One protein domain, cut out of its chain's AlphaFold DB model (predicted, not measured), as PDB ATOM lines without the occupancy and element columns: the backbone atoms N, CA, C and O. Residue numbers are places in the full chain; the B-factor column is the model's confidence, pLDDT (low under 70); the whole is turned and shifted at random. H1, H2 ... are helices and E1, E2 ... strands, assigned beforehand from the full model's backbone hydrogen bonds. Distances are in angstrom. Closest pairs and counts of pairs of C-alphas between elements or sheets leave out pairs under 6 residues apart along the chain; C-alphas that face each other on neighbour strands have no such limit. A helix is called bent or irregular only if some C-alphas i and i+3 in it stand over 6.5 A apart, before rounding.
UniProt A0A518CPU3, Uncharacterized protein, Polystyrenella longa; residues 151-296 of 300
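This is residues 151 to 296 of the 300 residues of an uncharacterized protein of Polystyrenella longa (UniProt A0A518CPU3). A small sandwich of two three-stranded sheets, E1 E6 E5 over E2 E4 E3, forms a head, and a long helical hairpin, H2 and H3, runs away from it as an arm that makes the length. H4 packs on E2 beside the sandwich, and short H1 only grazes the sheets. The printed part has 146 residues, with four named helices and six named strands in the order E1 H1 E2 E3 H2 H3 E4 E5 E6 H4; its class is mixed, helices and strands. The sheet E1 E6 E5 is antiparallel; E2 E4 E3 is mixed and twisted. The whole is loose, with a radius of gyration of the C-alphas of 21.2 A and spans of 71 by 34 by 25 A.

E1, residues 151 to 153, begins at C-alpha 151 (154.481, 178.598, 126.332). H1 is residues 155 to 160. E2, residues 168 to 177, is 24.0 A long and bends by 70 degrees at residue 174. E3, residues 186 to 196, is 30.3 A long. H2, residues 199 to 219, is 30.5 A long. H3, residues 222 to 243, is 31.0 A long from C-alpha 222 (112.077, 191.215, 104.529); it is irregular, with C-alphas 226 and 229 7.0 A apart, and has a kink of 37 degrees near residue 229. E4, residues 246 to 256, is 30.6 A long. E5 is residues 267 to 271 and E6 residues 274 to 278. H4, residues 282 to 294, is 18.5 A long and ends at C-alpha 294 (168.258, 186.630, 127.764).

The two sheets make a sandwich, two sheets face to face, their planes 13 degrees apart and their strands at 33 degrees. E1 and E6 are antiparallel, with N 151 and O 277 2.8 A apart; in the hairpin E5 and E6, N 269 and O 276 are 2.8 A apart. E2 and E4 are parallel, with N 171 and O 250 at 2.8 A; E4 and E3 are antiparallel, with N 191 and O 251 at 2.8 A. H4 is over E2 at a height over the sheet of 6.5 A, only just slantwise to the strands at 58 degrees to E2 on the local plane; the closest C-alphas are those of Pro 174 and Tyr 288, 5.9 A. H2 and H3, a hairpin, touch at a shallow tilt of 25 degrees, opposite ways; the C-alphas of Pro 201 and Gly 240 come closest, 3.5 A. Every O i to N i+4 pair is within hydrogen-bond range in H1, H2 and H4; in H3 16 of 18 are.

The C-alphas of Glu 185 and Asn 221 are the two farthest apart, 71.0 A. Residues 218 to 223 stand free. The printed part has no cut and no long link. Its mean pLDDT is 87.0, and residues 158 to 164 are under 70.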
ATOM      1  N   ILE A 151     153.487 177.717 126.932       86.75
ATOM      2  CA  ILE A 151     154.481 178.598 126.332       86.75
ATOM      3  C   ILE A 151     153.840 179.215 125.094       86.75
ATOM      4  O   ILE A 151     153.549 178.510 124.129       86.75
ATOM      5  N   ARG A 152     153.641 180.532 125.117       86.62
ATOM      6  CA  ARG A 152     153.207 181.302 123.950       86.62
ATOM      7  C   ARG A 152     154.428 181.843 123.221       86.62
ATOM      8  O   ARG A 152     155.278 182.484 123.833       86.62
ATOM      9  N   ILE A 153     154.478 181.611 121.918       85.31
ATOM     10  CA  ILE A 153     155.503 182.131 121.020       85.31
ATOM     11  C   ILE A 153     154.776 182.973 119.984       85.31
ATOM     12  O   ILE A 153     154.032 182.441 119.156       85.31
ATOM     13  N   SER A 154     154.947 184.291 120.078       82.75
ATOM     14  CA  SER A 154     154.347 185.201 119.110       82.75
ATOM     15  C   SER A 154     155.025 185.060 117.755       82.75
ATOM     16  O   SER A 154     156.213 184.733 117.678       82.75
ATOM     17  N   ARG A 155     154.283 185.318 116.676       80.12
ATOM     18  CA  ARG A 155     154.845 185.300 115.315       80.12
ATOM     19  C   ARG A 155     156.072 186.204 115.169       80.12
ATOM     20  O   ARG A 155     157.029 185.809 114.511       80.12
ATOM     21  N   GLU A 156     156.034 187.365 115.815       76.62
ATOM     22  CA  GLU A 156     157.107 188.367 115.842       76.62
ATOM     23  C   GLU A 156     158.362 187.820 116.542       76.62
ATOM     24  O   GLU A 156     159.430 187.748 115.940       76.62
ATOM     25  N   ALA A 157     158.217 187.278 117.757       71.06
ATOM     26  CA  ALA A 157     159.327 186.625 118.456       71.06
ATOM     27  C   ALA A 157     159.873 185.412 117.674       71.06
ATOM     28  O   ALA A 157     161.059 185.085 117.734       71.06
ATOM     29  N   GLY A 158     159.000 184.728 116.930       64.81
ATOM     30  CA  GLY A 158     159.348 183.600 116.076       64.81
ATOM     31  C   GLY A 158     160.213 183.965 114.872       64.81
ATOM     32  O   GLY A 158     161.136 183.211 114.548       64.81
ATOM     33  N   SER A 159     159.936 185.090 114.208       63.38
ATOM     34  CA  SER A 159     160.763 185.573 113.096       63.38
ATOM     35  C   SER A 159     162.142 186.008 113.573       63.38
ATOM     36  O   SER A 159     163.140 185.622 112.964       63.38
ATOM     37  N   ASP A 160     162.204 186.715 114.701       61.44
ATOM     38  CA  ASP A 160     163.447 187.300 115.213       61.44
ATOM     39  C   ASP A 160     164.457 186.222 115.640       61.44
ATOM     40  O   ASP A 160     165.664 186.356 115.440       61.44
ATOM     41  N   LEU A 161     163.965 185.083 116.139       62.62
ATOM     42  CA  LEU A 161     164.791 183.959 116.591       62.62
ATOM     43  C   LEU A 161     165.110 182.922 115.509       62.62
ATOM     44  O   LEU A 161     165.657 181.862 115.823       62.62
ATOM     45  N   ASN A 162     164.756 183.177 114.242       59.75
ATOM     46  CA  ASN A 162     164.774 182.169 113.170       59.75
ATOM     47  C   ASN A 162     163.947 180.905 113.488       59.75
ATOM     48  O   ASN A 162     164.114 179.867 112.839       59.75
ATOM     49  N   PHE A 163     163.044 180.968 114.471       67.06
ATOM     50  CA  PHE A 163     162.139 179.867 114.778       67.06
ATOM     51  C   PHE A 163     161.063 179.723 113.709       67.06
ATOM     52  O   PHE A 163     160.563 178.623 113.520       67.06
ATOM     53  N   LEU A 164     160.743 180.779 112.963       63.91
ATOM     54  CA  LEU A 164     159.842 180.730 111.820       63.91
ATOM     55  C   LEU A 164     160.632 180.911 110.515       63.91
ATOM     56  O   LEU A 164     161.047 182.020 110.187       63.91
ATOM     57  N   ARG A 165     160.822 179.832 109.747       70.31
ATOM     58  CA  ARG A 165     161.384 179.883 108.381       70.31
ATOM     59  C   ARG A 165     160.403 179.256 107.406       70.31
ATOM     60  O   ARG A 165     159.922 178.160 107.666       70.31
ATOM     61  N   GLU A 166     160.101 179.950 106.309       72.12
ATOM     62  CA  GLU A 166     159.246 179.430 105.224       72.12
ATOM     63  C   GLU A 166     157.904 178.854 105.720       72.12
ATOM     64  O   GLU A 166     157.470 177.786 105.303       72.12
ATOM     65  N   GLU A 167     157.242 179.551 106.651       74.81
ATOM     66  CA  GLU A 167     155.968 179.113 107.259       74.81
ATOM     67  C   GLU A 167     156.057 177.857 108.147       74.81
ATOM     68  O   GLU A 167     155.029 177.284 108.525       74.81
ATOM     69  N   LYS A 168     157.273 177.451 108.522       84.38
ATOM     70  CA  LYS A 168     157.539 176.343 109.438       84.38
ATOM     71  C   LYS A 168     158.101 176.856 110.749       84.38
ATOM     72  O   LYS A 168     159.088 177.592 110.770       84.38
ATOM     73  N   TRP A 169     157.487 176.422 111.837       86.88
ATOM     74  CA  TRP A 169     157.959 176.677 113.185       86.88
ATOM     75  C   TRP A 169     158.971 175.612 113.601       86.88
ATOM     76  O   TRP A 169     158.711 174.423 113.464       86.88
ATOM     77  N   ASN A 170     160.107 176.033 114.138       89.50
ATOM     78  CA  ASN A 170     161.162 175.204 114.701       89.50
ATOM     79  C   ASN A 170     161.454 175.715 116.108       89.50
ATOM     80  O   ASN A 170     162.244 176.635 116.292       89.50
ATOM     81  N   VAL A 171     160.797 175.133 117.103       88.75
ATOM     82  CA  VAL A 171     160.929 175.543 118.498       88.75
ATOM     83  C   VAL A 171     161.868 174.592 119.223       88.75
ATOM     84  O   VAL A 171     161.714 173.376 119.131       88.75
ATOM     85  N   LYS A 172     162.823 175.138 119.979       90.62
ATOM     86  CA  LYS A 172     163.717 174.356 120.843       90.62
ATOM     87  C   LYS A 172     163.449 174.674 122.307       90.62
ATOM     88  O   LYS A 172     163.780 175.766 122.771       90.62
ATOM     89  N   LEU A 173     162.868 173.719 123.025       90.50
ATOM     90  CA  LEU A 173     162.604 173.821 124.459       90.50
ATOM     91  C   LEU A 173     163.900 173.660 125.281       90.50
ATOM     92  O   LEU A 173     164.899 173.136 124.773       90.50
ATOM     93  N   PRO A 174     163.933 174.157 126.535       90.38
ATOM     94  CA  PRO A 174     165.101 174.020 127.405       90.38
ATOM     95  C   PRO A 174     165.381 172.552 127.752       90.38
ATOM     96  O   PRO A 174     164.521 171.684 127.608       90.38
ATOM     97  N   MET A 175     166.595 172.278 128.240       92.06
ATOM     98  CA  MET A 175     167.036 170.930 128.615       92.06
ATOM     99  C   MET A 175     166.441 170.501 129.968       92.06
ATOM    100  O   MET A 175     167.136 170.388 130.974       92.06
ATOM    101  N   ARG A 176     165.124 170.299 129.984       92.81
ATOM    102  CA  ARG A 176     164.338 169.772 131.103       92.81
ATOM    103  C   ARG A 176     163.297 168.807 130.580       92.81
ATOM    104  O   ARG A 176     162.769 169.026 129.493       92.81
ATOM    105  N   CYS A 177     162.952 167.797 131.375       92.62
ATOM    106  CA  CYS A 177     161.844 166.920 131.032       92.62
ATOM    107  C   CYS A 177     160.565 167.749 130.852       92.62
ATOM    108  O   CYS A 177     160.148 168.452 131.774       92.62
ATOM    109  N   ILE A 178     159.945 167.650 129.674       89.56
ATOM    110  CA  ILE A 178     158.738 168.405 129.326       89.56
ATOM    111  C   ILE A 178     157.564 168.135 130.276       89.56
ATOM    112  O   ILE A 178     156.730 169.017 130.489       89.56
ATOM    113  N   GLU A 179     157.516 166.936 130.860       89.69
ATOM    114  CA  GLU A 179     156.413 166.482 131.699       89.69
ATOM    115  C   GLU A 179     156.629 166.765 133.191       89.69
ATOM    116  O   GLU A 179     155.781 167.402 133.810       89.69
ATOM    117  N   CYS A 180     157.767 166.360 133.769       89.56
ATOM    118  CA  CYS A 180     158.034 166.504 135.210       89.56
ATOM    119  C   CYS A 180     159.043 167.604 135.580       89.56
ATOM    120  O   CYS A 180     159.219 167.907 136.760       89.56
ATOM    121  N   GLY A 181     159.723 168.216 134.607       89.50
ATOM    122  CA  GLY A 181     160.663 169.320 134.838       89.50
ATOM    123  C   GLY A 181     162.028 168.933 135.426       89.50
ATOM    124  O   GLY A 181     162.798 169.833 135.788       89.50
ATOM    125  N   THR A 182     162.349 167.637 135.533       93.38
ATOM    126  CA  THR A 182     163.668 167.156 135.988       93.38
ATOM    127  C   THR A 182     164.771 167.482 134.977       93.38
ATOM    128  O   THR A 182     164.511 167.680 133.790       93.38
ATOM    129  N   THR A 183     166.013 167.556 135.457       93.00
ATOM    130  CA  THR A 183     167.219 167.847 134.655       93.00
ATOM    131  C   THR A 183     168.140 166.638 134.484       93.00
ATOM    132  O   THR A 183     169.153 166.731 133.799       93.00
ATOM    133  N   THR A 184     167.816 165.514 135.117       90.94
ATOM    134  CA  THR A 184     168.632 164.298 135.141       90.94
ATOM    135  C   THR A 184     168.183 163.310 134.068       90.94
ATOM    136  O   THR A 184     166.988 163.200 133.795       90.94
ATOM    137  N   GLU A 185     169.147 162.593 133.478       87.56
ATOM    138  CA  GLU A 185     168.914 161.504 132.509       87.56
ATOM    139  C   GLU A 185     167.928 161.871 131.392       87.56
ATOM    140  O   GLU A 185     166.898 161.225 131.185       87.56
ATOM    141  N   LEU A 186     168.237 162.967 130.703       91.94
ATOM    142  CA  LEU A 186     167.395 163.515 129.655       91.94
ATOM    143  C   LEU A 186     167.865 163.076 128.273       91.94
ATOM    144  O   LEU A 186     169.037 163.220 127.926       91.94
ATOM    145  N   GLU A 187     166.913 162.648 127.460       90.81
ATOM    146  CA  GLU A 187     167.099 162.360 126.045       90.81
ATOM    147  C   GLU A 187     166.366 163.431 125.229       90.81
ATOM    148  O   GLU A 187     165.327 163.952 125.644       90.81
ATOM    149  N   ARG A 188     166.958 163.841 124.100       92.19
ATOM    150  CA  ARG A 188     166.340 164.823 123.204       92.19
ATOM    151  C   ARG A 188     165.506 164.117 122.156       92.19
ATOM    152  O   ARG A 188     166.018 163.296 121.401       92.19
ATOM    153  N   GLU A 189     164.271 164.562 122.035       90.38
ATOM    154  CA  GLU A 189     163.326 164.088 121.043       90.38
ATOM    155  C   GLU A 189     162.852 165.239 120.157       90.38
ATOM    156  O   GLU A 189     162.970 166.425 120.482       90.38
ATOM    157  N   THR A 190     162.354 164.881 118.977       90.94
ATOM    158  CA  THR A 190     161.786 165.839 118.031       90.94
ATOM    159  C   THR A 190     160.358 165.438 117.714       90.94
ATOM    160  O   THR A 190     160.120 164.387 117.126       90.94
ATOM    161  N   TYR A 191     159.421 166.317 118.046       90.12
ATOM    162  CA  TYR A 191     158.019 166.184 117.689       90.12
ATOM    163  C   TYR A 191     157.703 167.012 116.446       90.12
ATOM    164  O   TYR A 191     158.124 168.165 116.324       90.12
ATOM    165  N   PHE A 192     156.937 166.428 115.529       90.44
ATOM    166  CA  PHE A 192     156.464 167.088 114.318       90.44
ATOM    167  C   PHE A 192     154.940 167.084 114.306       90.44
ATOM    168  O   PHE A 192     154.317 166.025 114.307       90.44
ATOM    169  N   ALA A 193     154.338 168.266 114.226       88.94
ATOM    170  CA  ALA A 193     152.901 168.427 114.078       88.94
ATOM    171  C   ALA A 193     152.560 169.326 112.897       88.94
ATOM    172  O   ALA A 193     153.221 170.328 112.633       88.94
ATOM    173  N   LYS A 194     151.473 168.987 112.206       89.38
ATOM    174  CA  LYS A 194     150.797 169.898 111.282       89.38
ATOM    175  C   LYS A 194     149.605 170.481 112.015       89.38
ATOM    176  O   LYS A 194     148.664 169.752 112.322       89.38
ATOM    177  N   VAL A 195     149.677 171.766 112.326       87.75
ATOM    178  CA  VAL A 195     148.643 172.474 113.079       87.75
ATOM    179  C   VAL A 195     147.894 173.396 112.126       87.75
ATOM    180  O   VAL A 195     148.481 173.986 111.220       87.75
ATOM    181  N   GLU A 196     146.578 173.454 112.276       87.75
ATOM    182  CA  GLU A 196     145.719 174.345 111.500       87.75
ATOM    183  C   GLU A 196     145.444 175.621 112.289       87.75
ATOM    184  O   GLU A 196     145.169 175.570 113.489       87.75
ATOM    185  N   ASP A 197     145.480 176.759 111.597       84.88
ATOM    186  CA  ASP A 197     145.041 178.033 112.155       84.88
ATOM    187  C   ASP A 197     143.513 178.145 112.054       84.88
ATOM    188  O   ASP A 197     142.962 178.444 110.989       84.88
ATOM    189  N   TYR A 198     142.827 177.898 113.172       85.00
ATOM    190  CA  TYR A 198     141.366 177.966 113.259       85.00
ATOM    191  C   TYR A 198     140.812 179.394 113.232       85.00
ATOM    192  O   TYR A 198     139.607 179.561 113.032       85.00
ATOM    193  N   ALA A 199     141.662 180.423 113.339       85.88
ATOM    194  CA  ALA A 199     141.215 181.806 113.234       85.88
ATOM    195  C   ALA A 199     140.666 182.114 111.838       85.88
ATOM    196  O   ALA A 199     139.608 182.725 111.707       85.88
ATOM    197  N   ARG A 200     141.344 181.654 110.778       87.19
ATOM    198  CA  ARG A 200     140.957 181.985 109.396       87.19
ATOM    199  C   ARG A 200     139.599 181.405 108.993       87.19
ATOM    200  O   ARG A 200     138.793 182.164 108.455       87.19
ATOM    201  N   PRO A 201     139.291 180.122 109.276       91.25
ATOM    202  CA  PRO A 201     137.965 179.589 109.002       91.25
ATOM    203  C   PRO A 201     136.845 180.319 109.744       91.25
ATOM    204  O   PRO A 201     135.763 180.475 109.188       91.25
ATOM    205  N   MET A 202     137.102 180.788 110.969       89.88
ATOM    206  CA  MET A 202     136.126 181.553 111.753       89.88
ATOM    207  C   MET A 202     135.935 182.968 111.207       89.88
ATOM    208  O   MET A 202     134.804 183.423 111.066       89.88
ATOM    209  N   ILE A 203     137.026 183.644 110.833       90.50
ATOM    210  CA  ILE A 203     136.976 184.964 110.194       90.50
ATOM    211  C   ILE A 203     136.186 184.899 108.882       90.50
ATOM    212  O   ILE A 203     135.385 185.791 108.621       90.50
ATOM    213  N   GLY A 204     136.343 183.830 108.092       92.38
ATOM    214  CA  GLY A 204     135.544 183.611 106.882       92.38
ATOM    215  C   GLY A 204     134.036 183.624 107.154       92.38
ATOM    216  O   GLY A 204     133.294 184.298 106.445       92.38
ATOM    217  N   ILE A 205     133.593 182.967 108.233       93.88
ATOM    218  CA  ILE A 205     132.183 182.966 108.654       93.88
ATOM    219  C   ILE A 205     131.715 184.374 109.022       93.88
ATOM    220  O   ILE A 205     130.671 184.820 108.548       93.88
ATOM    221  N   VAL A 206     132.496 185.087 109.835       93.06
ATOM    222  CA  VAL A 206     132.149 186.440 110.290       93.06
ATOM    223  C   VAL A 206     132.057 187.414 109.114       93.06
ATOM    224  O   VAL A 206     131.083 188.156 109.019       93.06
ATOM    225  N   ILE A 207     133.024 187.385 108.191       94.69
ATOM    226  CA  ILE A 207     133.039 188.250 107.004       94.69
ATOM    227  C   ILE A 207     131.818 187.975 106.121       94.69
ATOM    228  O   ILE A 207     131.129 188.912 105.725       94.69
ATOM    229  N   SER A 208     131.517 186.708 105.825       95.56
ATOM    230  CA  SER A 208     130.375 186.371 104.970       95.56
ATOM    231  C   SER A 208     129.034 186.729 105.605       95.56
ATOM    232  O   SER A 208     128.159 187.241 104.906       95.56
ATOM    233  N   LEU A 209     128.875 186.527 106.918       94.69
ATOM    234  CA  LEU A 209     127.691 186.983 107.646       94.69
ATOM    235  C   LEU A 209     127.558 188.506 107.596       94.69
ATOM    236  O   LEU A 209     126.484 189.005 107.273       94.69
ATOM    237  N   PHE A 210     128.646 189.237 107.849       94.62
ATOM    238  CA  PHE A 210     128.649 190.698 107.806       94.62
ATOM    239  C   PHE A 210     128.239 191.227 106.428       94.62
ATOM    240  O   PHE A 210     127.356 192.076 106.336       94.62
ATOM    241  N   ILE A 211     128.811 190.678 105.352       94.94
ATOM    242  CA  ILE A 211     128.463 191.051 103.974       94.94
ATOM    243  C   ILE A 211     126.985 190.753 103.684       94.94
ATOM    244  O   ILE A 211     126.290 191.600 103.127       94.94
ATOM    245  N   CYS A 212     126.475 189.584 104.083       93.12
ATOM    246  CA  CYS A 212     125.081 189.210 103.822       93.12
ATOM    247  C   CYS A 212     124.084 190.086 104.590       93.12
ATOM    248  O   CYS A 212     123.073 190.506 104.023       93.12
ATOM    249  N   VAL A 213     124.378 190.405 105.854       90.00
ATOM    250  CA  VAL A 213     123.567 191.333 106.653       90.00
ATOM    251  C   VAL A 213     123.612 192.732 106.042       90.00
ATOM    252  O   VAL A 213     122.565 193.343 105.852       90.00
ATOM    253  N   PHE A 214     124.795 193.214 105.653       92.69
ATOM    254  CA  PHE A 214     124.961 194.526 105.028       92.69
ATOM    255  C   PHE A 214     124.156 194.658 103.724       92.69
ATOM    256  O   PHE A 214     123.403 195.616 103.562       92.69
ATOM    257  N   ILE A 215     124.229 193.666 102.830       92.12
ATOM    258  CA  ILE A 215     123.433 193.635 101.590       92.12
ATOM    259  C   ILE A 215     121.926 193.614 101.895       92.12
ATOM    260  O   ILE A 215     121.136 194.288 101.234       92.12
ATOM    261  N   SER A 216     121.511 192.869 102.918       91.00
ATOM    262  CA  SER A 216     120.093 192.767 103.287       91.00
ATOM    263  C   SER A 216     119.538 194.073 103.838       91.00
ATOM    264  O   SER A 216     118.417 194.448 103.504       91.00
ATOM    265  N   LEU A 217     120.340 194.802 104.616       90.50
ATOM    266  CA  LEU A 217     119.982 196.134 105.101       90.50
ATOM    267  C   LEU A 217     119.828 197.140 103.952       90.50
ATOM    268  O   LEU A 217     118.928 197.971 104.003       90.50
ATOM    269  N   LEU A 218     120.646 197.042 102.898       92.75
ATOM    270  CA  LEU A 218     120.544 197.921 101.724       92.75
ATOM    271  C   LEU A 218     119.311 197.636 100.857       92.75
ATOM    272  O   LEU A 218     118.732 198.555 100.288       92.75
ATOM    273  N   THR A 219     118.913 196.370 100.741       91.50
ATOM    274  CA  THR A 219     117.758 195.981  99.913       91.50
ATOM    275  C   THR A 219     116.411 196.196 100.605       91.50
ATOM    276  O   THR A 219     115.390 196.190  99.919       91.50
ATOM    277  N   LEU A 220     116.392 196.371 101.939       86.94
ATOM    278  CA  LEU A 220     115.197 196.551 102.787       86.94
ATOM    279  C   LEU A 220     114.085 195.512 102.555       86.94
ATOM    280  O   LEU A 220     112.921 195.724 102.894       86.94
ATOM    281  N   ASN A 221     114.434 194.361 101.986       88.06
ATOM    282  CA  ASN A 221     113.486 193.320 101.652       88.06
ATOM    283  C   ASN A 221     113.465 192.275 102.773       88.06
ATOM    284  O   ASN A 221     114.471 191.623 103.060       88.06
ATOM    285  N   LEU A 222     112.292 192.104 103.388       86.69
ATOM    286  CA  LEU A 222     112.077 191.215 104.529       86.69
ATOM    287  C   LEU A 222     112.536 189.774 104.251       86.69
ATOM    288  O   LEU A 222     113.114 189.128 105.123       86.69
ATOM    289  N   THR A 223     112.336 189.281 103.025       87.25
ATOM    290  CA  THR A 223     112.739 187.926 102.629       87.25
ATOM    291  C   THR A 223     114.259 187.768 102.632       87.25
ATOM    292  O   THR A 223     114.772 186.751 103.099       87.25
ATOM    293  N   TYR A 224     114.994 188.787 102.175       86.25
ATOM    294  CA  TYR A 224     116.458 188.786 102.213       86.25
ATOM    295  C   TYR A 224     116.975 188.912 103.642       86.25
ATOM    296  O   TYR A 224     117.882 188.179 104.018       86.25
ATOM    297  N   ILE A 225     116.356 189.748 104.476       88.12
ATOM    298  CA  ILE A 225     116.729 189.867 105.891       88.12
ATOM    299  C   ILE A 225     116.600 188.510 106.604       88.12
ATOM    300  O   ILE A 225     117.518 188.119 107.320       88.12
ATOM    301  N   LEU A 226     115.525 187.753 106.348       89.31
ATOM    302  CA  LEU A 226     115.305 186.444 106.970       89.31
ATOM    303  C   LEU A 226     116.267 185.353 106.454       89.31
ATOM    304  O   LEU A 226     116.755 184.539 107.237       89.31
ATOM    305  N   LEU A 227     116.541 185.314 105.144       90.69
ATOM    306  CA  LEU A 227     117.365 184.264 104.518       90.69
ATOM    307  C   LEU A 227     118.870 184.555 104.545       90.69
ATOM    308  O   LEU A 227     119.683 183.628 104.520       90.69
ATOM    309  N   SER A 228     119.263 185.823 104.612       90.44
ATOM    310  CA  SER A 228     120.664 186.244 104.578       90.44
ATOM    311  C   SER A 228     121.575 185.646 105.647       90.44
ATOM    312  O   SER A 228     122.701 185.316 105.276       90.44
ATOM    313  N   PRO A 229     121.176 185.433 106.920       90.38
ATOM    314  CA  PRO A 229     122.069 184.789 107.878       90.38
ATOM    315  C   PRO A 229     122.367 183.339 107.485       90.38
ATOM    316  O   PRO A 229     123.499 182.892 107.639       90.38
ATOM    317  N   PHE A 230     121.397 182.614 106.919       92.44
ATOM    318  CA  PHE A 230     121.618 181.248 106.445       92.44
ATOM    319  C   PHE A 230     122.572 181.235 105.251       92.44
ATOM    320  O   PHE A 230     123.561 180.505 105.262       92.44
ATOM    321  N   ILE A 231     122.318 182.088 104.254       91.56
ATOM    322  CA  ILE A 231     123.177 182.209 103.068       91.56
ATOM    323  C   ILE A 231     124.596 182.621 103.478       91.56
ATOM    324  O   ILE A 231     125.567 182.006 103.039       91.56
ATOM    325  N   GLY A 232     124.723 183.608 104.367       93.50
ATOM    326  CA  GLY A 232     126.001 184.101 104.871       93.50
ATOM    327  C   GLY A 232     126.758 183.071 105.697       93.50
ATOM    328  O   GLY A 232     127.971 182.955 105.543       93.50
ATOM    329  N   LEU A 233     126.061 182.274 106.510       93.94
ATOM    330  CA  LEU A 233     126.672 181.174 107.253       93.94
ATOM    331  C   LEU A 233     127.237 180.124 106.294       93.94
ATOM    332  O   LEU A 233     128.409 179.777 106.407       93.94
ATOM    333  N   PHE A 234     126.444 179.649 105.327       93.38
ATOM    334  CA  PHE A 234     126.913 178.663 104.352       93.38
ATOM    335  C   PHE A 234     128.078 179.205 103.525       93.38
ATOM    336  O   PHE A 234     129.134 178.574 103.483       93.38
ATOM    337  N   ALA A 235     127.932 180.393 102.933       93.69
ATOM    338  CA  ALA A 235     129.004 181.048 102.183       93.69
ATOM    339  C   ALA A 235     130.271 181.218 103.037       93.69
ATOM    340  O   ALA A 235     131.378 180.968 102.566       93.69
ATOM    341  N   GLY A 236     130.096 181.554 104.314       95.31
ATOM    342  CA  GLY A 236     131.161 181.704 105.293       95.31
ATOM    343  C   GLY A 236     131.890 180.411 105.637       95.31
ATOM    344  O   GLY A 236     133.115 180.421 105.754       95.31
ATOM    345  N   LEU A 237     131.174 179.289 105.741       94.75
ATOM    346  CA  LEU A 237     131.782 177.967 105.913       94.75
ATOM    347  C   LEU A 237     132.646 177.600 104.700       94.75
ATOM    348  O   LEU A 237     133.765 177.117 104.863       94.75
ATOM    349  N   PHE A 238     132.170 177.864 103.480       94.75
ATOM    350  CA  PHE A 238     132.971 177.643 102.273       94.75
ATOM    351  C   PHE A 238     134.198 178.550 102.241       94.75
ATOM    352  O   PHE A 238     135.322 178.061 102.116       94.75
ATOM    353  N   LEU A 239     134.003 179.858 102.405       94.50
ATOM    354  CA  LEU A 239     135.088 180.835 102.404       94.50
ATOM    355  C   LEU A 239     136.139 180.483 103.464       94.50
ATOM    356  O   LEU A 239     137.331 180.414 103.169       94.50
ATOM    357  N   GLY A 240     135.697 180.175 104.680       93.75
ATOM    358  CA  GLY A 240     136.564 179.775 105.776       93.75
ATOM    359  C   GLY A 240     137.320 178.470 105.515       93.75
ATOM    360  O   GLY A 240     138.517 178.385 105.805       93.75
ATOM    361  N   TYR A 241     136.666 177.473 104.917       93.69
ATOM    362  CA  TYR A 241     137.303 176.218 104.515       93.69
ATOM    363  C   TYR A 241     138.426 176.442 103.499       93.69
ATOM    364  O   TYR A 241     139.480 175.818 103.610       93.69
ATOM    365  N   TYR A 242     138.239 177.343 102.535       92.62
ATOM    366  CA  TYR A 242     139.267 177.660 101.540       92.62
ATOM    367  C   TYR A 242     140.388 178.550 102.084       92.62
ATOM    368  O   TYR A 242     141.531 178.428 101.648       92.62
ATOM    369  N   LEU A 243     140.096 179.392 103.075       90.31
ATOM    370  CA  LEU A 243     141.092 180.219 103.761       90.31
ATOM    371  C   LEU A 243     141.933 179.446 104.786       90.31
ATOM    372  O   LEU A 243     142.890 180.005 105.340       90.31
ATOM    373  N   ARG A 244     141.595 178.178 105.064       89.31
ATOM    374  CA  ARG A 244     142.330 177.349 106.025       89.31
ATOM    375  C   ARG A 244     143.801 177.263 105.630       89.31
ATOM    376  O   ARG A 244     144.151 177.036 104.471       89.31
ATOM    377  N   ARG A 245     144.676 177.382 106.620       85.81
ATOM    378  CA  ARG A 245     146.115 177.233 106.431       85.81
ATOM    379  C   ARG A 245     146.660 176.254 107.450       85.81
ATOM    380  O   ARG A 245     146.298 176.296 108.624       85.81
ATOM    381  N   ARG A 246     147.516 175.364 106.961       87.06
ATOM    382  CA  ARG A 246     148.264 174.403 107.767       87.06
ATOM    383  C   ARG A 246     149.680 174.915 107.917       87.06
ATOM    384  O   ARG A 246     150.280 175.324 106.928       87.06
ATOM    385  N   MET A 247     150.194 174.871 109.133       86.69
ATOM    386  CA  MET A 247     151.573 175.210 109.437       86.69
ATOM    387  C   MET A 247     152.260 174.008 110.065       86.69
ATOM    388  O   MET A 247     151.679 173.261 110.857       86.69
ATOM    389  N   GLU A 248     153.498 173.782 109.643       90.12
ATOM    390  CA  GLU A 248     154.327 172.712 110.179       90.12
ATOM    391  C   GLU A 248     155.042 173.250 111.417       90.12
ATOM    392  O   GLU A 248     155.693 174.291 111.360       90.12
ATOM    393  N   VAL A 249     154.898 172.555 112.540       89.44
ATOM    394  CA  VAL A 249     155.553 172.883 113.802       89.44
ATOM    395  C   VAL A 249     156.438 171.716 114.199       89.44
ATOM    396  O   VAL A 249     155.969 170.604 114.443       89.44
ATOM    397  N   ARG A 250     157.735 171.984 114.262       91.62
ATOM    398  CA  ARG A 250     158.762 171.107 114.799       91.62
ATOM    399  C   ARG A 250     159.122 171.596 116.193       91.62
ATOM    400  O   ARG A 250     159.495 172.755 116.365       91.62
ATOM    401  N   VAL A 251     159.038 170.710 117.173       91.31
ATOM    402  CA  VAL A 251     159.398 170.989 118.564       91.31
ATOM    403  C   VAL A 251     160.503 170.029 118.970       91.31
ATOM    404  O   VAL A 251     160.297 168.821 118.996       91.31
ATOM    405  N   GLU A 252     161.681 170.556 119.279       92.19
ATOM    406  CA  GLU A 252     162.739 169.803 119.950       92.19
ATOM    407  C   GLU A 252     162.546 169.956 121.459       92.19
ATOM    408  O   GLU A 252     162.558 171.077 121.975       92.19
ATOM    409  N   TYR A 253     162.358 168.843 122.165       93.00
ATOM    410  CA  TYR A 253     162.161 168.818 123.614       93.00
ATOM    411  C   TYR A 253     163.039 167.751 124.260       93.00
ATOM    412  O   TYR A 253     163.591 166.884 123.586       93.00
ATOM    413  N   ALA A 254     163.205 167.855 125.576       92.38
ATOM    414  CA  ALA A 254     163.879 166.842 126.369       92.38
ATOM    415  C   ALA A 254     162.856 166.076 127.215       92.38
ATOM    416  O   ALA A 254     161.906 166.659 127.747       92.38
ATOM    417  N   CYS A 255     163.055 164.774 127.369       92.81
ATOM    418  CA  CYS A 255     162.255 163.906 128.227       92.81
ATOM    419  C   CYS A 255     163.173 162.993 129.039       92.81
ATOM    420  O   CYS A 255     164.260 162.632 128.595       92.81
ATOM    421  N   CYS A 256     162.759 162.647 130.257       92.81
ATOM    422  CA  CYS A 256     163.438 161.610 131.024       92.81
ATOM    423  C   CYS A 256     162.905 160.236 130.609       92.81
ATOM    424  O   CYS A 256     161.769 160.126 130.144       92.81
ATOM    425  N   ARG A 257     163.694 159.181 130.824       90.06
ATOM    426  CA  ARG A 257     163.331 157.799 130.455       90.06
ATOM    427  C   ARG A 257     161.935 157.348 130.918       90.06
ATOM    428  O   ARG A 257     161.248 156.729 130.110       90.06
ATOM    429  N   PRO A 258     161.460 157.683 132.139       89.25
ATOM    430  CA  PRO A 258     160.096 157.346 132.558       89.25
ATOM    431  C   PRO A 258     158.994 157.953 131.678       89.25
ATOM    432  O   PRO A 258     157.931 157.358 131.543       89.25
ATOM    433  N   HIS A 259     159.243 159.122 131.080       89.62
ATOM    434  CA  HIS A 259     158.266 159.868 130.281       89.62
ATOM    435  C   HIS A 259     158.533 159.811 128.771       89.62
ATOM    436  O   HIS A 259     157.737 160.341 128.007       89.62
ATOM    437  N   ALA A 260     159.611 159.161 128.319       83.56
ATOM    438  CA  ALA A 260     159.944 159.050 126.893       83.56
ATOM    439  C   ALA A 260     158.832 158.358 126.076       83.56
ATOM    440  O   ALA A 260     158.594 158.689 124.923       83.56
ATOM    441  N   ASN A 261     158.088 157.438 126.698       78.44
ATOM    442  CA  ASN A 261     156.986 156.723 126.044       78.44
ATOM    443  C   ASN A 261     155.617 157.402 126.218       78.44
ATOM    444  O   ASN A 261     154.605 156.840 125.799       78.44
ATOM    445  N   ASN A 262     155.544 158.563 126.874       77.88
ATOM    446  CA  ASN A 262     154.270 159.224 127.120       77.88
ATOM    447  C   ASN A 262     153.907 160.173 125.969       77.88
ATOM    448  O   ASN A 262     154.466 161.258 125.837       77.88
ATOM    449  N   GLU A 263     152.913 159.798 125.163       72.19
ATOM    450  CA  GLU A 263     152.463 160.578 123.997       72.19
ATOM    451  C   GLU A 263     151.627 161.826 124.357       72.19
ATOM    452  O   GLU A 263     151.133 162.530 123.471       72.19
ATOM    453  N   CYS A 264     151.422 162.119 125.645       76.88
ATOM    454  CA  CYS A 264     150.589 163.247 126.069       76.88
ATOM    455  C   CYS A 264     151.208 164.620 125.759       76.88
ATOM    456  O   CYS A 264     150.467 165.597 125.624       76.88
ATOM    457  N   PHE A 265     152.534 164.715 125.633       76.81
ATOM    458  CA  PHE A 265     153.255 165.976 125.444       76.81
ATOM    459  C   PHE A 265     154.343 165.852 124.369       76.81
ATOM    460  O   PHE A 265     154.939 164.788 124.244       76.81
ATOM    461  N   PRO A 266     154.667 166.935 123.634       83.19
ATOM    462  CA  PRO A 266     154.070 168.278 123.676       83.19
ATOM    463  C   PRO A 266     152.704 168.375 122.974       83.19
ATOM    464  O   PRO A 266     152.520 167.860 121.873       83.19
ATOM    465  N   VAL A 267     151.773 169.155 123.541       86.81
ATOM    466  CA  VAL A 267     150.552 169.552 122.814       86.81
ATOM    467  C   VAL A 267     150.787 170.901 122.152       86.81
ATOM    468  O   VAL A 267     151.019 171.903 122.825       86.81
ATOM    469  N   VAL A 268     150.703 170.926 120.825       87.81
ATOM    470  CA  VAL A 268     150.920 172.129 120.013       87.81
ATOM    471  C   VAL A 268     149.583 172.666 119.521       87.81
ATOM    472  O   VAL A 268     148.766 171.919 118.977       87.81
ATOM    473  N   ARG A 269     149.368 173.970 119.685       85.25
ATOM    474  CA  ARG A 269     148.215 174.703 119.158       85.25
ATOM    475  C   ARG A 269     148.689 175.951 118.428       85.25
ATOM    476  O   ARG A 269     149.771 176.464 118.695       85.25
ATOM    477  N   GLN A 270     147.869 176.430 117.506       82.62
ATOM    478  CA  GLN A 270     148.115 177.671 116.796       82.62
ATOM    479  C   GLN A 270     146.882 178.557 116.904       82.62
ATOM    480  O   GLN A 270     145.759 178.083 116.728       82.62
ATOM    481  N   TYR A 271     147.104 179.838 117.179       79.06
ATOM    482  CA  TYR A 271     146.046 180.828 117.278       79.06
ATOM    483  C   TYR A 271     146.530 182.159 116.706       79.06
ATOM    484  O   TYR A 271     147.539 182.690 117.154       79.06
ATOM    485  N   ALA A 272     145.814 182.694 115.711       76.19
ATOM    486  CA  ALA A 272     146.079 184.012 115.119       76.19
ATOM    487  C   ALA A 272     147.539 184.222 114.659       76.19
ATOM    488  O   ALA A 272     148.079 185.322 114.727       76.19
ATOM    489  N   GLY A 273     148.192 183.157 114.183       77.00
ATOM    490  CA  GLY A 273     149.604 183.182 113.786       77.00
ATOM    491  C   GLY A 273     150.610 182.898 114.906       77.00
ATOM    492  O   GLY A 273     151.742 182.543 114.585       77.00
ATOM    493  N   ASP A 274     150.201 182.965 116.171       83.94
ATOM    494  CA  ASP A 274     151.014 182.589 117.329       83.94
ATOM    495  C   ASP A 274     150.960 181.075 117.566       83.94
ATOM    496  O   ASP A 274     149.949 180.415 117.295       83.94
ATOM    497  N   VAL A 275     152.044 180.520 118.106       86.44
ATOM    498  CA  VAL A 275     152.129 179.105 118.487       86.44
ATOM    499  C   VAL A 275     152.118 178.975 119.997       86.44
ATOM    500  O   VAL A 275     152.819 179.682 120.717       86.44
ATOM    501  N   TYR A 276     151.323 178.025 120.465       86.81
ATOM    502  CA  TYR A 276     151.139 177.715 121.866       86.81
ATOM    503  C   TYR A 276     151.577 176.275 122.105       86.81
ATOM    504  O   TYR A 276     151.130 175.348 121.425       86.81
ATOM    505  N   LEU A 277     152.483 176.092 123.059       88.81
ATOM    506  CA  LEU A 277     153.030 174.796 123.437       88.81
ATOM    507  C   LEU A 277     152.645 174.508 124.878       88.81
ATOM    508  O   LEU A 277     153.101 175.188 125.797       88.81
ATOM    509  N   LEU A 278     151.826 173.485 125.085       88.38
ATOM    510  CA  LEU A 278     151.508 173.020 126.422       88.38
ATOM    511  C   LEU A 278     152.608 172.077 126.905       88.38
ATOM    512  O   LEU A 278     152.920 171.077 126.252       88.38
ATOM    513  N   THR A 279     153.163 172.400 128.068       87.88
ATOM    514  CA  THR A 279     154.126 171.558 128.780       87.88
ATOM    515  C   THR A 279     153.456 170.900 129.984       87.88
ATOM    516  O   THR A 279     152.443 171.392 130.485       87.88
ATOM    517  N   GLY A 280     154.004 169.787 130.469       84.94
ATOM    518  CA  GLY A 280     153.500 169.142 131.682       84.94
ATOM    519  C   GLY A 280     153.912 169.877 132.959       84.94
ATOM    520  O   GLY A 280     153.202 169.779 133.959       84.94
ATOM    521  N   HIS A 281     154.979 170.693 132.921       87.62
ATOM    522  CA  HIS A 281     155.521 171.367 134.104       87.62
ATOM    523  C   HIS A 281     155.842 172.859 133.900       87.62
ATOM    524  O   HIS A 281     156.599 173.242 133.009       87.62
ATOM    525  N   LYS A 282     155.389 173.708 134.835       88.44
ATOM    526  CA  LYS A 282     155.585 175.175 134.824       88.44
ATOM    527  C   LYS A 282     157.059 175.614 134.723       88.44
ATOM    528  O   LYS A 282     157.368 176.543 133.990       88.44
ATOM    529  N   LYS A 283     157.983 174.910 135.390       89.62
ATOM    530  CA  LYS A 283     159.441 175.178 135.303       89.62
ATOM    531  C   LYS A 283     159.988 175.181 133.868       89.62
ATOM    532  O   LYS A 283     160.884 175.956 133.575       89.62
ATOM    533  N   VAL A 284     159.456 174.343 132.972       88.75
ATOM    534  CA  VAL A 284     159.897 174.308 131.564       88.75
ATOM    535  C   VAL A 284     159.533 175.617 130.868       88.75
ATOM    536  O   VAL A 284     160.346 176.189 130.145       88.75
ATOM    537  N   ARG A 285     158.323 176.117 131.135       89.19
ATOM    538  CA  ARG A 285     157.848 177.410 130.648       89.19
ATOM    539  C   ARG A 285     158.680 178.558 131.209       89.19
ATOM    540  O   ARG A 285     159.074 179.432 130.448       89.19
ATOM    541  N   ASP A 286     158.933 178.563 132.512       89.00
ATOM    542  CA  ASP A 286     159.667 179.647 133.168       89.00
ATOM    543  C   ASP A 286     161.122 179.723 132.660       89.00
ATOM    544  O   ASP A 286     161.575 180.801 132.284       89.00
ATOM    545  N   ASP A 287     161.803 178.582 132.505       89.69
ATOM    546  CA  ASP A 287     163.147 178.520 131.908       89.69
ATOM    547  C   ASP A 287     163.157 178.948 130.437       89.69
ATOM    548  O   ASP A 287     164.077 179.632 129.988       89.69
ATOM    549  N   TYR A 288     162.132 178.564 129.669       89.25
ATOM    550  CA  TYR A 288     162.003 179.014 128.286       89.25
ATOM    551  C   TYR A 288     161.825 180.534 128.208       89.25
ATOM    552  O   TYR A 288     162.458 181.180 127.379       89.25
ATOM    553  N   ASN A 289     161.017 181.120 129.094       87.31
ATOM    554  CA  ASN A 289     160.812 182.570 129.135       87.31
ATOM    555  C   ASN A 289     162.078 183.309 129.537       87.31
ATOM    556  O   ASN A 289     162.431 184.279 128.883       87.31
ATOM    557  N   LYS A 290     162.789 182.810 130.551       88.44
ATOM    558  CA  LYS A 290     164.078 183.370 130.952       88.44
ATOM    559  C   LYS A 290     165.061 183.371 129.780       88.44
ATOM    560  O   LYS A 290     165.714 184.372 129.520       88.44
ATOM    561  N   LYS A 291     165.104 182.281 129.009       85.31
ATOM    562  CA  LYS A 291     165.919 182.205 127.793       85.31
ATOM    563  C   LYS A 291     165.482 183.215 126.724       85.31
ATOM    564  O   LYS A 291     166.332 183.749 126.023       85.31
ATOM    565  N   LEU A 292     164.183 183.471 126.567       82.94
ATOM    566  CA  LEU A 292     163.696 184.515 125.655       82.94
ATOM    567  C   LEU A 292     164.108 185.919 126.119       82.94
ATOM    568  O   LEU A 292     164.518 186.732 125.294       82.94
ATOM    569  N   GLU A 293     164.046 186.186 127.424       85.31
ATOM    570  CA  GLU A 293     164.487 187.450 128.023       85.31
ATOM    571  C   GLU A 293     165.998 187.662 127.845       85.31
ATOM    572  O   GLU A 293     166.418 188.747 127.451       85.31
ATOM    573  N   GLU A 294     166.810 186.617 128.037       86.31
ATOM    574  CA  GLU A 294     168.258 186.630 127.764       86.31
ATOM    575  C   GLU A 294     168.577 186.934 126.291       86.31
ATOM    576  O   GLU A 294     169.607 187.529 125.984       86.31
ATOM    577  N   LEU A 295     167.679 186.563 125.375       81.62
ATOM    578  CA  LEU A 295     167.777 186.868 123.946       81.62
ATOM    579  C   LEU A 295     167.224 188.263 123.592       81.62
ATOM    580  O   LEU A 295     167.152 188.606 122.415       81.62
ATOM    581  N   GLY A 296     166.848 189.073 124.588       78.06
ATOM    582  CA  GLY A 296     166.368 190.446 124.410       78.06
ATOM    583  C   GLY A 296     164.905 190.559 123.978       78.06
ATOM    584  O   GLY A 296     164.461 191.638 123.586       78.06
TER     585      GLY A 296